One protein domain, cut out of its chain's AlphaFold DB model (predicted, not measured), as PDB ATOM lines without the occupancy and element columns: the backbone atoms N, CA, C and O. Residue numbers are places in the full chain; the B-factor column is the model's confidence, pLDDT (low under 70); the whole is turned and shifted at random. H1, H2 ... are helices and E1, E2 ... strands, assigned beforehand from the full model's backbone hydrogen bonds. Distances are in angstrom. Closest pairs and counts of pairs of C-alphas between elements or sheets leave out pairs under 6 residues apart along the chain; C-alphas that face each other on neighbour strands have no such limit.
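Overview. This is residues 29 to 107 and 172 to 206 of the 214 residues of an uncharacterized protein of hydrothermal vent metagenome (UniProt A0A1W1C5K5). A strongly twisted sheet of five strands, curled like part of a barrel, has the hairpin of E4 and E5 packed on its edge strand E9. The small sheet of E6, E3 and E10 lies at one end of the domain and the hairpin of E1 and E2 at the other, with the short helix H2 on both the small sheet and the curled one. The printed part has 114 residues, with two named helices and eleven named strands in the order E1 E2 E3 E4 E5 E6 H1 E7 E8 E9 H2 E10 E11. The curled sheet runs E1 - E2 - E7 - E8 - E9, all antiparallel, and the class is mostly strand. The whole is compact, with a radius of gyration of the C-alphas of 13.8 A and spans of 40 by 35 by 21 A.

Arrangement. Begin with the hairpin of E1, residues 29 to 33, and E2, residues 36 to 43, where N 31 and O 38 are 3.0 A apart. E2 bends by 55 degrees at residue 39; its residues 40 to 43 pair with E7, residues 101 to 107, and N 41 and O 106 are 2.9 A apart. Next find E3, residues 55 to 57, the inner strand between E6, residues 87 to 89, and E10, residues 199 to 201: N 57 and O 87 are 2.9 A apart, as are N 56 and O 200. E4, residues 64 to 70, and E5, residues 79 to 85, form a hairpin, with N 67 and O 82 2.9 A apart. H1, residues 96 to 99, only grazes the sheet of E6, E3 and E10; its closest C-alpha pair with E6 is Ser 98 and Tyr 89, 5.3 A. E8, residues 173 to 179, is antiparallel to E7, with N 103 and O 175 2.9 A apart, and forms a hairpin with E9, residues 185 to 189, where N 176 and O 188 are 2.8 A apart. The closest C-alphas of E4 and E9 are Gly 69 and Val 188, 4.7 A. H2, residues 190 to 194, is on the curled sheet at a height of 6.5 A and on the small sheet at 8.5 A. In H2 every O i to N i+4 pair is within hydrogen-bond range; H1 is too short for one. E10 runs on into E11, residues 203 to 205, which pairs with no named strand.

Along the chain. Find C-alpha 29 at (160.924, 123.126, 157.673), where E1 begins. E2 spans 21.0 A, E4 18.8 A, E5 18.6 A, E7 19.6 A and E8 19.7 A. E11 ends at C-alpha 205, (177.341, 93.438, 156.294).

Size, cuts and confidence. The C-alphas farthest apart, Asn 35 and Gly 206, are 42.5 A apart. Residues 108 to 171 are not printed; C-alphas 107 and 172 are 6.3 A apart across the cut. The link from E2 to E3 is long. Residue 99 is under pLDDT 70.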
ATOM      1  N   LEU A  29     160.255 122.857 156.413       92.62
ATOM      2  CA  LEU A  29     160.924 123.126 157.673       92.62
ATOM      3  C   LEU A  29     161.948 124.252 157.459       92.62
ATOM      4  O   LEU A  29     163.043 123.986 156.961       92.62
ATOM      5  N   PRO A  30     161.646 125.509 157.835       93.69
ATOM      6  CA  PRO A  30     162.688 126.511 157.985       93.69
ATOM      7  C   PRO A  30     163.620 126.102 159.130       93.69
ATOM      8  O   PRO A  30     163.174 125.944 160.274       93.69
ATOM      9  N   ILE A  31     164.898 125.922 158.801       95.00
ATOM     10  CA  ILE A  31     165.976 125.658 159.755       95.00
ATOM     11  C   ILE A  31     166.885 126.875 159.844       95.00
ATOM     12  O   ILE A  31     167.142 127.526 158.837       95.00
ATOM     13  N   THR A  32     167.398 127.162 161.034       94.19
ATOM     14  CA  THR A  32     168.413 128.191 161.249       94.19
ATOM     15  C   THR A  32     169.733 127.513 161.606       94.19
ATOM     16  O   THR A  32     169.799 126.738 162.569       94.19
ATOM     17  N   ARG A  33     170.776 127.784 160.819       92.06
ATOM     18  CA  ARG A  33     172.154 127.310 161.013       92.06
ATOM     19  C   ARG A  33     173.078 128.510 160.837       92.06
ATOM     20  O   ARG A  33     172.904 129.261 159.888       92.06
ATOM     21  N   HIS A  34     174.007 128.733 161.768       88.31
ATOM     22  CA  HIS A  34     174.926 129.885 161.718       88.31
ATOM     23  C   HIS A  34     174.215 131.234 161.465       88.31
ATOM     24  O   HIS A  34     174.660 132.042 160.660       88.31
ATOM     25  N   ASN A  35     173.068 131.455 162.122       88.81
ATOM     26  CA  ASN A  35     172.197 132.631 161.957       88.81
ATOM     27  C   ASN A  35     171.569 132.830 160.562       88.81
ATOM     28  O   ASN A  35     170.869 133.818 160.352       88.81
ATOM     29  N   ILE A  36     171.724 131.883 159.634       91.81
ATOM     30  CA  ILE A  36     171.069 131.890 158.322       91.81
ATOM     31  C   ILE A  36     169.870 130.944 158.362       91.81
ATOM     32  O   ILE A  36     169.961 129.831 158.883       91.81
ATOM     33  N   THR A  37     168.728 131.391 157.832       93.19
ATOM     34  CA  THR A  37     167.523 130.559 157.729       93.19
ATOM     35  C   THR A  37     167.390 129.971 156.330       93.19
ATOM     36  O   THR A  37     167.302 130.701 155.346       93.19
ATOM     37  N   HIS A  38     167.327 128.644 156.256       92.50
ATOM     38  CA  HIS A  38     167.172 127.880 155.025       92.50
ATOM     39  C   HIS A  38     165.784 127.243 154.987       92.50
ATOM     40  O   HIS A  38     165.336 126.654 155.971       92.50
ATOM     41  N   SER A  39     165.101 127.337 153.846       91.12
ATOM     42  CA  SER A  39     163.830 126.644 153.628       91.12
ATOM     43  C   SER A  39     164.099 125.220 153.150       91.12
ATOM     44  O   SER A  39     164.416 125.010 151.980       91.12
ATOM     45  N   MET A  40     163.947 124.249 154.046       92.56
ATOM     46  CA  MET A  40     164.199 122.830 153.780       92.56
ATOM     47  C   MET A  40     162.893 122.034 153.777       92.56
ATOM     48  O   MET A  40     161.825 122.566 154.094       92.56
ATOM     49  N   VAL A  41     162.969 120.748 153.448       91.38
ATOM     50  CA  VAL A  41     161.870 119.799 153.643       91.38
ATOM     51  C   VAL A  41     162.317 118.704 154.597       91.38
ATOM     52  O   VAL A  41     163.398 118.145 154.442       91.38
ATOM     53  N   ALA A  42     161.487 118.423 155.596       92.06
ATOM     54  CA  ALA A  42     161.714 117.353 156.551       92.06
ATOM     55  C   ALA A  42     160.852 116.144 156.209       92.06
ATOM     56  O   ALA A  42     159.655 116.277 155.953       92.06
ATOM     57  N   TYR A  43     161.472 114.975 156.277       90.44
ATOM     58  CA  TYR A  43     160.845 113.681 156.091       90.44
ATOM     59  C   TYR A  43     161.073 112.817 157.324       90.44
ATOM     60  O   TYR A  43     162.201 112.748 157.803       90.44
ATOM     61  N   ASN A  44     160.034 112.147 157.827       89.50
ATOM     62  CA  ASN A  44     160.151 111.263 158.994       89.50
ATOM     63  C   ASN A  44     160.631 109.848 158.608       89.50
ATOM     64  O   ASN A  44     159.937 108.861 158.841       89.50
ATOM     65  N   PHE A  45     161.784 109.762 157.947       86.31
ATOM     66  CA  PHE A  45     162.508 108.513 157.718       86.31
ATOM     67  C   PHE A  45     164.009 108.788 157.571       86.31
ATOM     68  O   PHE A  45     164.452 109.938 157.605       86.31
ATOM     69  N   TRP A  46     164.800 107.725 157.433       85.38
ATOM     70  CA  TRP A  46     166.212 107.819 157.078       85.38
ATOM     71  C   TRP A  46     166.376 107.587 155.578       85.38
ATOM     72  O   TRP A  46     166.159 106.478 155.098       85.38
ATOM     73  N   SER A  47     166.745 108.629 154.838       78.44
ATOM     74  CA  SER A  47     166.872 108.565 153.382       78.44
ATOM     75  C   SER A  47     168.066 107.734 152.918       78.44
ATOM     76  O   SER A  47     169.153 107.834 153.495       78.44
ATOM     77  N   GLY A  48     167.879 107.008 151.815       77.31
ATOM     78  CA  GLY A  48     168.910 106.232 151.137       77.31
ATOM     79  C   GLY A  48     168.645 104.728 151.163       77.31
ATOM     80  O   GLY A  48     168.067 104.199 152.106       77.31
ATOM     81  N   GLU A  49     169.122 104.049 150.121       70.75
ATOM     82  CA  GLU A  49     169.016 102.597 149.959       70.75
ATOM     83  C   GLU A  49     169.708 101.828 151.083       70.75
ATOM     84  O   GLU A  49     169.130 100.907 151.635       70.75
ATOM     85  N   TYR A  50     170.922 102.249 151.452       78.12
ATOM     86  CA  TYR A  50     171.657 101.767 152.618       78.12
ATOM     87  C   TYR A  50     171.821 102.941 153.578       78.12
ATOM     88  O   TYR A  50     172.815 103.673 153.458       78.12
ATOM     89  N   PRO A  51     170.854 103.164 154.490       78.81
ATOM     90  CA  PRO A  51     170.936 104.215 155.489       78.81
ATOM     91  C   PRO A  51     172.301 104.181 156.175       78.81
ATOM     92  O   PRO A  51     172.785 103.146 156.617       78.81
ATOM     93  N   LYS A  52     172.997 105.310 156.188       83.19
ATOM     94  CA  LYS A  52     174.295 105.450 156.850       83.19
ATOM     95  C   LYS A  52     174.306 106.762 157.622       83.19
ATOM     96  O   LYS A  52     173.687 107.715 157.147       83.19
ATOM     97  N   PRO A  53     175.057 106.837 158.736       89.38
ATOM     98  CA  PRO A  53     175.843 105.760 159.363       89.38
ATOM     99  C   PRO A  53     175.025 104.772 160.222       89.38
ATOM    100  O   PRO A  53     173.985 105.115 160.769       89.38
ATOM    101  N   VAL A  54     175.567 103.566 160.440       91.62
ATOM    102  CA  VAL A  54     175.182 102.725 161.588       91.62
ATOM    103  C   VAL A  54     175.822 103.324 162.835       91.62
ATOM    104  O   VAL A  54     177.049 103.435 162.900       91.62
ATOM    105  N   ILE A  55     175.014 103.706 163.821       94.06
ATOM    106  CA  ILE A  55     175.494 104.351 165.045       94.06
ATOM    107  C   ILE A  55     175.410 103.355 166.197       94.06
ATOM    108  O   ILE A  55     174.328 102.884 166.536       94.06
ATOM    109  N   TYR A  56     176.545 103.036 166.816       94.44
ATOM    110  CA  TYR A  56     176.604 102.201 168.012       94.44
ATOM    111  C   TYR A  56     176.979 103.041 169.231       94.44
ATOM    112  O   TYR A  56     178.074 103.602 169.300       94.44
ATOM    113  N   VAL A  57     176.071 103.098 170.203       94.81
ATOM    114  CA  VAL A  57     176.279 103.773 171.486       94.81
ATOM    115  C   VAL A  57     176.716 102.727 172.509       94.81
ATOM    116  O   VAL A  57     175.917 101.876 172.905       94.81
ATOM    117  N   LYS A  58     177.982 102.787 172.934       93.50
ATOM    118  CA  LYS A  58     178.570 101.888 173.935       93.50
ATOM    119  C   LYS A  58     178.028 102.208 175.329       93.50
ATOM    120  O   LYS A  58     177.892 103.389 175.656       93.50
ATOM    121  N   PRO A  59     177.760 101.194 176.166       90.12
ATOM    122  CA  PRO A  59     177.354 101.411 177.549       90.12
ATOM    123  C   PRO A  59     178.456 102.061 178.379       90.12
ATOM    124  O   PRO A  59     179.599 101.617 178.340       90.12
ATOM    125  N   THR A  60     178.095 103.085 179.156       87.31
ATOM    126  CA  THR A  60     178.987 103.668 180.174       87.31
ATOM    127  C   THR A  60     178.611 103.204 181.575       87.31
ATOM    128  O   THR A  60     179.483 102.849 182.361       87.31
ATOM    129  N   HIS A  61     177.310 103.137 181.875       82.75
ATOM    130  CA  HIS A  61     176.789 102.626 183.141       82.75
ATOM    131  C   HIS A  61     175.592 101.700 182.895       82.75
ATOM    132  O   HIS A  61     174.482 102.134 182.572       82.75
ATOM    133  N   GLY A  62     175.808 100.395 183.057       87.56
ATOM    134  CA  GLY A  62     174.789  99.388 182.761       87.56
ATOM    135  C   GLY A  62     174.430  99.378 181.273       87.56
ATOM    136  O   GLY A  62     175.301  99.203 180.436       87.56
ATOM    137  N   ARG A  63     173.146  99.554 180.931       91.38
ATOM    138  CA  ARG A  63     172.657  99.640 179.535       91.38
ATOM    139  C   ARG A  63     172.363 101.076 179.084       91.38
ATOM    140  O   ARG A  63     171.511 101.273 178.218       91.38
ATOM    141  N   TRP A  64     172.979 102.066 179.723       94.25
ATOM    142  CA  TRP A  64     172.706 103.478 179.477       94.25
ATOM    143  C   TRP A  64     173.990 104.266 179.232       94.25
ATOM    144  O   TRP A  64     175.054 103.930 179.761       94.25
ATOM    145  N   SER A  65     173.850 105.337 178.452       95.25
ATOM    146  CA  SER A  65     174.932 106.249 178.089       95.25
ATOM    147  C   SER A  65     174.416 107.682 178.059       95.25
ATOM    148  O   SER A  65     173.294 107.931 177.613       95.25
ATOM    149  N   LYS A  66     175.232 108.628 178.529       95.69
ATOM    150  CA  LYS A  66     174.947 110.059 178.401       95.69
ATOM    151  C   LYS A  66     175.394 110.560 177.035       95.69
ATOM    152  O   LYS A  66     176.508 110.265 176.607       95.69
ATOM    153  N   ILE A  67     174.531 111.333 176.397       95.75
ATOM    154  CA  ILE A  67     174.796 112.063 175.161       95.75
ATOM    155  C   ILE A  67     174.276 113.498 175.292       95.75
ATOM    156  O   ILE A  67     173.589 113.846 176.251       95.75
ATOM    157  N   SER A  68     174.569 114.322 174.299       96.50
ATOM    158  CA  SER A  68     174.038 115.665 174.120       96.50
ATOM    159  C   SER A  68     173.297 115.776 172.789       96.50
ATOM    160  O   SER A  68     173.673 115.150 171.795       96.50
ATOM    161  N   GLY A  69     172.239 116.577 172.766       96.31
ATOM    162  CA  GLY A  69     171.470 116.890 171.563       96.31
ATOM    163  C   GLY A  69     170.756 118.221 171.688       96.31
ATOM    164  O   GLY A  69     171.080 119.014 172.558       96.31
ATOM    165  N   TYR A  70     169.779 118.466 170.831       96.56
ATOM    166  CA  TYR A  70     169.084 119.743 170.710       96.56
ATOM    167  C   TYR A  70     167.589 119.558 170.952       96.56
ATOM    168  O   TYR A  70     167.009 118.555 170.543       96.56
ATOM    169  N   SER A  71     166.916 120.541 171.535       93.81
ATOM    170  CA  SER A  71     165.458 120.490 171.733       93.81
ATOM    171  C   SER A  71     164.646 120.717 170.450       93.81
ATOM    172  O   SER A  71     163.436 120.492 170.438       93.81
ATOM    173  N   SER A  72     165.274 121.137 169.342       93.56
ATOM    174  CA  SER A  72     164.575 121.430 168.087       93.56
ATOM    175  C   SER A  72     165.387 121.092 166.836       93.56
ATOM    176  O   SER A  72     166.548 121.466 166.723       93.56
ATOM    177  N   LEU A  73     164.726 120.516 165.824       92.62
ATOM    178  CA  LEU A  73     165.269 120.410 164.458       92.62
ATOM    179  C   LEU A  73     165.469 121.783 163.793       92.62
ATOM    180  O   LEU A  73     166.358 121.964 162.957       92.62
ATOM    181  N   ARG A  74     164.631 122.770 164.151       94.56
ATOM    182  CA  ARG A  74     164.648 124.110 163.543       94.56
ATOM    183  C   ARG A  74     165.871 124.898 163.980       94.56
ATOM    184  O   ARG A  74     166.482 125.570 163.158       94.56
ATOM    185  N   ARG A  75     166.239 124.812 165.258       92.88
ATOM    186  CA  ARG A  75     167.338 125.576 165.856       92.88
ATOM    187  C   ARG A  75     168.257 124.634 166.622       92.88
ATOM    188  O   ARG A  75     167.876 124.121 167.666       92.88
ATOM    189  N   ALA A  76     169.472 124.463 166.112       89.31
ATOM    190  CA  ALA A  76     170.521 123.657 166.728       89.31
ATOM    191  C   ALA A  76     171.528 124.556 167.472       89.31
ATOM    192  O   ALA A  76     172.713 124.566 167.164       89.31
ATOM    193  N   ASN A  77     171.040 125.401 168.386       85.12
ATOM    194  CA  ASN A  77     171.852 126.436 169.043       85.12
ATOM    195  C   ASN A  77     172.253 126.095 170.486       85.12
ATOM    196  O   ASN A  77     173.300 126.544 170.941       85.12
ATOM    197  N   LYS A  78     171.438 125.321 171.211       89.75
ATOM    198  CA  LYS A  78     171.712 124.915 172.592       89.75
ATOM    199  C   LYS A  78     171.695 123.400 172.705       89.75
ATOM    200  O   LYS A  78     170.725 122.765 172.291       89.75
ATOM    201  N   ARG A  79     172.766 122.853 173.282       94.19
ATOM    202  CA  ARG A  79     172.853 121.434 173.610       94.19
ATOM    203  C   ARG A  79     172.264 121.150 174.990       94.19
ATOM    204  O   ARG A  79     172.433 121.934 175.921       94.19
ATOM    205  N   GLU A  80     171.586 120.020 175.096       94.56
ATOM    206  CA  GLU A  80     170.974 119.481 176.305       94.56
ATOM    207  C   GLU A  80     171.489 118.057 176.517       94.56
ATOM    208  O   GLU A  80     171.597 117.287 175.559       94.56
ATOM    209  N   GLU A  81     171.826 117.714 177.761       95.38
ATOM    210  CA  GLU A  81     172.210 116.351 178.119       95.38
ATOM    211  C   GLU A  81     170.996 115.414 178.122       95.38
ATOM    212  O   GLU A  81     169.867 115.806 178.423       95.38
ATOM    213  N   CYS A  82     171.242 114.153 177.783       95.00
ATOM    214  CA  CYS A  82     170.224 113.124 177.676       95.00
ATOM    215  C   CYS A  82     170.837 111.755 177.944       95.00
ATOM    216  O   CYS A  82     171.828 111.374 177.315       95.00
ATOM    217  N   THR A  83     170.231 110.982 178.841       95.94
ATOM    218  CA  THR A  83     170.629 109.591 179.049       95.94
ATOM    219  C   THR A  83     169.797 108.687 178.148       95.94
ATOM    220  O   THR A  83     168.575 108.609 178.280       95.94
ATOM    221  N   ILE A  84     170.452 107.961 177.246       94.50
ATOM    222  CA  ILE A  84     169.811 107.052 176.288       94.50
ATOM    223  C   ILE A  84     170.233 105.607 176.526       94.50
ATOM    224  O   ILE A  84     171.262 105.337 177.149       94.50
ATOM    225  N   LYS A  85     169.430 104.658 176.038       94.44
ATOM    226  CA  LYS A  85     169.810 103.242 176.066       94.44
ATOM    227  C   LYS A  85     171.003 103.010 175.140       94.44
ATOM    228  O   LYS A  85     171.058 103.553 174.043       94.44
ATOM    229  N   SER A  86     171.941 102.182 175.557       93.44
ATOM    230  CA  SER A  86     173.061 101.753 174.720       93.44
ATOM    231  C   SER A  86     172.589 100.721 173.688       93.44
ATOM    232  O   SER A  86     171.631  99.988 173.946       93.44
ATOM    233  N   GLY A  87     173.253 100.650 172.534       92.94
ATOM    234  CA  GLY A  87     172.916  99.718 171.451       92.94
ATOM    235  C   GLY A  87     173.083 100.316 170.054       92.94
ATOM    236  O   GLY A  87     173.725 101.359 169.887       92.94
ATOM    237  N   ILE A  88     172.529  99.636 169.045       92.88
ATOM    238  CA  ILE A  88     172.618 100.048 167.639       92.88
ATOM    239  C   ILE A  88     171.402 100.895 167.252       92.88
ATOM    240  O   ILE A  88     170.276 100.404 167.165       92.88
ATOM    241  N   TYR A  89     171.662 102.160 166.937       92.44
ATOM    242  CA  TYR A  89     170.709 103.120 166.398       92.44
ATOM    243  C   TYR A  89     170.800 103.131 164.875       92.44
ATOM    244  O   TYR A  89     171.675 103.775 164.293       92.44
ATOM    245  N   HIS A  90     169.904 102.391 164.227       91.62
ATOM    246  CA  HIS A  90     169.831 102.308 162.773       91.62
ATOM    247  C   HIS A  90     168.488 101.701 162.343       91.62
ATOM    248  O   HIS A  90     168.157 100.677 162.925       91.62
ATOM    249  N   PRO A  91     167.793 102.190 161.295       88.19
ATOM    250  CA  PRO A  91     166.459 101.706 160.900       88.19
ATOM    251  C   PRO A  91     166.343 100.190 160.679       88.19
ATOM    252  O   PRO A  91     165.296  99.593 160.890       88.19
ATOM    253  N   TRP A  92     167.428  99.552 160.238       89.12
ATOM    254  CA  TRP A  92     167.497  98.097 160.016       89.12
ATOM    255  C   TRP A  92     167.957  97.283 161.228       89.12
ATOM    256  O   TRP A  92     168.119  96.065 161.142       89.12
ATOM    257  N   SER A  93     168.220  97.936 162.359       88.69
ATOM    258  CA  SER A  93     168.523  97.237 163.601       88.69
ATOM    259  C   SER A  93     167.267  96.558 164.137       88.69
ATOM    260  O   SER A  93     166.171  97.117 164.087       88.69
ATOM    261  N   ARG A  94     167.443  95.349 164.678       83.62
ATOM    262  CA  ARG A  94     166.387  94.611 165.389       83.62
ATOM    263  C   ARG A  94     166.223  95.076 166.836       83.62
ATOM    264  O   ARG A  94     165.302  94.629 167.516       83.62
ATOM    265  N   ASP A  95     167.108  95.945 167.321       81.56
ATOM    266  CA  ASP A  95     167.015  96.472 168.676       81.56
ATOM    267  C   ASP A  95     165.757  97.336 168.817       81.56
ATOM    268  O   ASP A  95     165.466  98.168 167.967       81.56
ATOM    269  N   SER A  96     165.038  97.230 169.935       79.44
ATOM    270  CA  SER A  96     163.854  98.079 170.198       79.44
ATOM    271  C   SER A  96     164.136  99.591 170.151       79.44
ATOM    272  O   SER A  96     163.225 100.382 169.925       79.44
ATOM    273  N   ILE A  97     165.396  99.999 170.335       81.88
ATOM    274  CA  ILE A  97     165.842 101.396 170.227       81.88
ATOM    275  C   ILE A  97     165.933 101.885 168.771       81.88
ATOM    276  O   ILE A  97     166.068 103.080 168.549       81.88
ATOM    277  N   SER A  98     165.853 100.976 167.797       71.56
ATOM    278  CA  SER A  98     165.761 101.247 166.356       71.56
ATOM    279  C   SER A  98     164.419 101.864 165.958       71.56
ATOM    280  O   SER A  98     164.332 102.593 164.977       71.56
ATOM    281  N   LEU A  99     163.368 101.636 166.759       64.94
ATOM    282  CA  LEU A  99     162.011 102.156 166.535       64.94
ATOM    283  C   LEU A  99     161.869 103.658 166.857       64.94
ATOM    284  O   LEU A  99     160.777 104.146 167.144       64.94
ATOM    285  N   ILE A 100     162.979 104.390 166.876       77.31
ATOM    286  CA  ILE A 100     162.988 105.842 167.025       77.31
ATOM    287  C   ILE A 100     162.586 106.519 165.713       77.31
ATOM    288  O   ILE A 100     162.710 105.950 164.630       77.31
ATOM    289  N   ASN A 101     162.137 107.771 165.807       87.00
ATOM    290  CA  ASN A 101     161.885 108.570 164.614       87.00
ATOM    291  C   ASN A 101     163.209 109.103 164.058       87.00
ATOM    292  O   ASN A 101     164.051 109.623 164.798       87.00
ATOM    293  N   TYR A 102     163.357 109.007 162.744       91.06
ATOM    294  CA  TYR A 102     164.488 109.538 161.998       91.06
ATOM    295  C   TYR A 102     164.003 110.679 161.124       91.06
ATOM    296  O   TYR A 102     162.920 110.597 160.557       91.06
ATOM    297  N   TYR A 103     164.809 111.726 160.995       92.31
ATOM    298  CA  TYR A 103     164.472 112.854 160.141       92.31
ATOM    299  C   TYR A 103     165.558 113.093 159.106       92.31
ATOM    300  O   TYR A 103     166.685 113.442 159.457       92.31
ATOM    301  N   SER A 104     165.201 112.965 157.831       92.25
ATOM    302  CA  SER A 104     165.994 113.502 156.729       92.25
ATOM    303  C   SER A 104     165.510 114.915 156.425       92.25
ATOM    304  O   SER A 104     164.357 115.121 156.040       92.25
ATOM    305  N   ILE A 105     166.384 115.899 156.622       93.19
ATOM    306  CA  ILE A 105     166.145 117.294 156.250       93.19
ATOM    307  C   ILE A 105     166.907 117.541 154.958       93.19
ATOM    308  O   ILE A 105     168.135 117.547 154.948       93.19
ATOM    309  N   VAL A 106     166.186 117.729 153.859       91.62
ATOM    310  CA  VAL A 106     166.771 117.855 152.520       91.62
ATOM    311  C   VAL A 106     166.493 119.237 151.929       91.62
ATOM    312  O   VAL A 106     165.495 119.877 152.291       91.62
ATOM    313  N   PRO A 107     167.375 119.740 151.050       90.81
ATOM    314  CA  PRO A 107     167.116 120.989 150.359       90.81
ATOM    315  C   PRO A 107     165.876 120.858 149.479       90.81
ATOM    316  O   PRO A 107     165.643 119.822 148.862       90.81
ATOM    317  N   ARG A 172     171.987 118.263 152.780       90.75
ATOM    318  CA  ARG A 172     171.122 117.318 153.496       90.75
ATOM    319  C   ARG A 172     171.646 117.057 154.909       90.75
ATOM    320  O   ARG A 172     172.853 116.933 155.110       90.75
ATOM    321  N   GLU A 173     170.735 116.903 155.859       93.38
ATOM    322  CA  GLU A 173     171.033 116.529 157.238       93.38
ATOM    323  C   GLU A 173     170.233 115.284 157.629       93.38
ATOM    324  O   GLU A 173     169.079 115.125 157.224       93.38
ATOM    325  N   GLN A 174     170.828 114.435 158.463       93.44
ATOM    326  CA  GLN A 174     170.163 113.277 159.040       93.44
ATOM    327  C   GLN A 174     170.130 113.406 160.559       93.44
ATOM    328  O   GLN A 174     171.140 113.693 161.199       93.44
ATOM    329  N   TRP A 175     168.954 113.186 161.131       94.88
ATOM    330  CA  TRP A 175     168.694 113.405 162.545       94.88
ATOM    331  C   TRP A 175     167.991 112.211 163.176       94.88
ATOM    332  O   TRP A 175     167.208 111.506 162.535       94.88
ATOM    333  N   LEU A 176     168.257 112.020 164.461       94.38
ATOM    334  CA  LEU A 176     167.632 111.038 165.327       94.38
ATOM    335  C   LEU A 176     166.779 111.775 166.352       94.38
ATOM    336  O   LEU A 176     167.249 112.732 166.967       94.38
ATOM    337  N   TYR A 177     165.551 111.318 166.565       94.06
ATOM    338  CA  TYR A 177     164.695 111.798 167.643       94.06
ATOM    339  C   TYR A 177     164.677 110.793 168.785       94.06
ATOM    340  O   TYR A 177     164.175 109.676 168.652       94.06
ATOM    341  N   LEU A 178     165.232 111.203 169.919       93.31
ATOM    342  CA  LEU A 178     165.524 110.329 171.041       93.31
ATOM    343  C   LEU A 178     164.692 110.729 172.254       93.31
ATOM    344  O   LEU A 178     164.555 111.909 172.579       93.31
ATOM    345  N   LYS A 179     164.157 109.722 172.946       92.94
ATOM    346  CA  LYS A 179     163.535 109.889 174.259       92.94
ATOM    347  C   LYS A 179     164.582 109.621 175.335       92.94
ATOM    348  O   LYS A 179     165.128 108.520 175.403       92.94
ATOM    349  N   CYS A 180     164.816 110.615 176.177       93.88
ATOM    350  CA  CYS A 180     165.749 110.535 177.288       93.88
ATOM    351  C   CYS A 180     165.139 109.757 178.452       93.88
ATOM    352  O   CYS A 180     163.916 109.733 178.639       93.88
ATOM    353  N   ARG A 181     165.992 109.135 179.267       94.50
ATOM    354  CA  ARG A 181     165.589 108.478 180.517       94.50
ATOM    355  C   ARG A 181     164.933 109.472 181.476       94.50
ATOM    356  O   ARG A 181     164.009 109.104 182.190       94.50
ATOM    357  N   GLU A 182     165.388 110.717 181.438       94.50
ATOM    358  CA  GLU A 182     164.898 111.859 182.207       94.50
ATOM    359  C   GLU A 182     163.498 112.330 181.763       94.50
ATOM    360  O   GLU A 182     162.874 113.142 182.437       94.50
ATOM    361  N   GLY A 183     162.966 111.806 180.651       93.06
ATOM    362  CA  GLY A 183     161.610 112.076 180.166       93.06
ATOM    363  C   GLY A 183     161.515 113.171 179.101       93.06
ATOM    364  O   GLY A 183     160.532 113.194 178.354       93.06
ATOM    365  N   ASN A 184     162.537 114.019 178.960       92.81
ATOM    366  CA  ASN A 184     162.653 114.951 177.839       92.81
ATOM    367  C   ASN A 184     162.951 114.213 176.520       92.81
ATOM    368  O   ASN A 184     163.236 113.013 176.470       92.81
ATOM    369  N   LYS A 185     162.824 114.948 175.418       93.44
ATOM    370  CA  LYS A 185     163.067 114.465 174.061       93.44
ATOM    371  C   LYS A 185     164.053 115.399 173.386       93.44
ATOM    372  O   LYS A 185     163.896 116.613 173.488       93.44
ATOM    373  N   ILE A 186     165.012 114.827 172.675       95.50
ATOM    374  CA  ILE A 186     166.036 115.582 171.955       95.50
ATOM    375  C   ILE A 186     166.130 115.114 170.507       95.50
ATOM    376  O   ILE A 186     165.757 113.994 170.159       95.50
ATOM    377  N   PHE A 187     166.673 115.982 169.671       95.94
ATOM    378  CA  PHE A 187     167.116 115.696 168.321       95.94
ATOM    379  C   PHE A 187     168.639 115.684 168.297       95.94
ATOM    380  O   PHE A 187     169.274 116.568 168.867       95.94
ATOM    381  N   VAL A 188     169.239 114.713 167.622       95.88
ATOM    382  CA  VAL A 188     170.696 114.643 167.465       95.88
ATOM    383  C   VAL A 188     171.011 114.420 166.003       95.88
ATOM    384  O   VAL A 188     170.470 113.495 165.400       95.88
ATOM    385  N   GLN A 189     171.862 115.265 165.430       95.38
ATOM    386  CA  GLN A 189     172.376 115.021 164.092       95.38
ATOM    387  C   GLN A 189     173.274 113.779 164.129       95.38
ATOM    388  O   GLN A 189     174.006 113.564 165.094       95.38
ATOM    389  N   ASP A 190     173.219 112.947 163.099       93.50
ATOM    390  CA  ASP A 190     173.981 111.700 163.009       93.50
ATOM    391  C   ASP A 190     175.496 111.887 163.229       93.50
ATOM    392  O   ASP A 190     176.104 111.171 164.027       93.50
ATOM    393  N   ASN A 191     176.096 112.885 162.577       92.56
ATOM    394  CA  ASN A 191     177.513 113.215 162.716       92.56
ATOM    395  C   ASN A 191     177.837 113.769 164.110       92.56
ATOM    396  O   ASN A 191     178.854 113.391 164.689       92.56
ATOM    397  N   ASP A 192     176.947 114.589 164.676       94.25
ATOM    398  CA  ASP A 192     177.080 115.101 166.045       94.25
ATOM    399  C   ASP A 192     176.974 113.988 167.084       94.25
ATOM    400  O   ASP A 192     177.564 114.091 168.154       94.25
ATOM    401  N   LEU A 193     176.198 112.935 166.818       94.81
ATOM    402  CA  LEU A 193     176.122 111.774 167.698       94.81
ATOM    403  C   LEU A 193     177.401 110.942 167.589       94.81
ATOM    404  O   LEU A 193     177.967 110.563 168.609       94.81
ATOM    405  N   LEU A 194     177.889 110.699 166.369       94.94
ATOM    406  CA  LEU A 194     179.141 109.973 166.136       94.94
ATOM    407  C   LEU A 194     180.371 110.660 166.738       94.94
ATOM    408  O   LEU A 194     181.343 109.973 167.041       94.94
ATOM    409  N   SER A 195     180.351 111.983 166.906       95.25
ATOM    410  CA  SER A 195     181.462 112.722 167.513       95.25
ATOM    411  C   SER A 195     181.482 112.648 169.044       95.25
ATOM    412  O   SER A 195     182.369 113.229 169.665       95.25
ATOM    413  N   GLN A 196     180.484 112.021 169.675       95.81
ATOM    414  CA  GLN A 196     180.366 112.001 171.130       95.81
ATOM    415  C   GLN A 196     181.147 110.857 171.775       95.81
ATOM    416  O   GLN A 196     181.335 109.799 171.165       95.81
ATOM    417  N   PRO A 197     181.566 111.028 173.044       92.38
ATOM    418  CA  PRO A 197     182.212 109.963 173.792       92.38
ATOM    419  C   PRO A 197     181.350 108.702 173.808       92.38
ATOM    420  O   PRO A 197     180.133 108.769 173.972       92.38
ATOM    421  N   ASN A 198     181.989 107.540 173.692       92.25
ATOM    422  CA  ASN A 198     181.331 106.229 173.722       92.25
ATOM    423  C   ASN A 198     180.393 105.949 172.539       92.25
ATOM    424  O   ASN A 198     179.733 104.913 172.527       92.25
ATOM    425  N   VAL A 199     180.364 106.804 171.518       95.56
ATOM    426  CA  VAL A 199     179.666 106.524 170.265       95.56
ATOM    427  C   VAL A 199     180.682 106.125 169.207       95.56
ATOM    428  O   VAL A 199     181.763 106.692 169.096       95.56
ATOM    429  N   THR A 200     180.354 105.093 168.444       95.31
ATOM    430  CA  THR A 200     181.226 104.563 167.396       95.31
ATOM    431  C   THR A 200     180.414 104.173 166.176       95.31
ATOM    432  O   THR A 200     179.228 103.852 166.269       95.31
ATOM    433  N   ARG A 201     181.057 104.202 165.010       94.69
ATOM    434  CA  ARG A 201     180.436 103.756 163.767       94.69
ATOM    435  C   ARG A 201     180.387 102.226 163.746       94.69
ATOM    436  O   ARG A 201     181.414 101.577 163.905       94.69
ATOM    437  N   GLY A 202     179.194 101.668 163.563       91.75
ATOM    438  CA  GLY A 202     179.002 100.246 163.282       91.75
ATOM    439  C   GLY A 202     179.211  99.915 161.805       91.75
ATOM    440  O   GLY A 202     179.713 100.728 161.029       91.75
ATOM    441  N   ALA A 203     178.788  98.724 161.397       90.25
ATOM    442  CA  ALA A 203     178.906  98.261 160.020       90.25
ATOM    443  C   ALA A 203     177.580  97.715 159.491       90.25
ATOM    444  O   ALA A 203     176.732  97.251 160.251       90.25
ATOM    445  N   ILE A 204     177.430  97.759 158.168       87.81
ATOM    446  CA  ILE A 204     176.427  96.998 157.425       87.81
ATOM    447  C   ILE A 204     177.187  95.876 156.718       87.81
ATOM    448  O   ILE A 204     178.189  96.138 156.055       87.81
ATOM    449  N   SER A 205     176.739  94.637 156.885       83.25
ATOM    450  CA  SER A 205     177.341  93.438 156.294       83.25
ATOM    451  C   SER A 205     176.291  92.612 155.549       83.25
ATOM    452  O   SER A 205     175.124  92.585 155.947       83.25
ATOM    453  N   GLY A 206     176.699  91.936 154.470       75.94
ATOM    454  CA  GLY A 206     175.792  91.154 153.621       75.94
ATOM    455  C   GLY A 206     174.590  91.973 153.128       75.94
ATOM    456  O   GLY A 206     174.711  93.165 152.859       75.94
TER     457      GLY A 206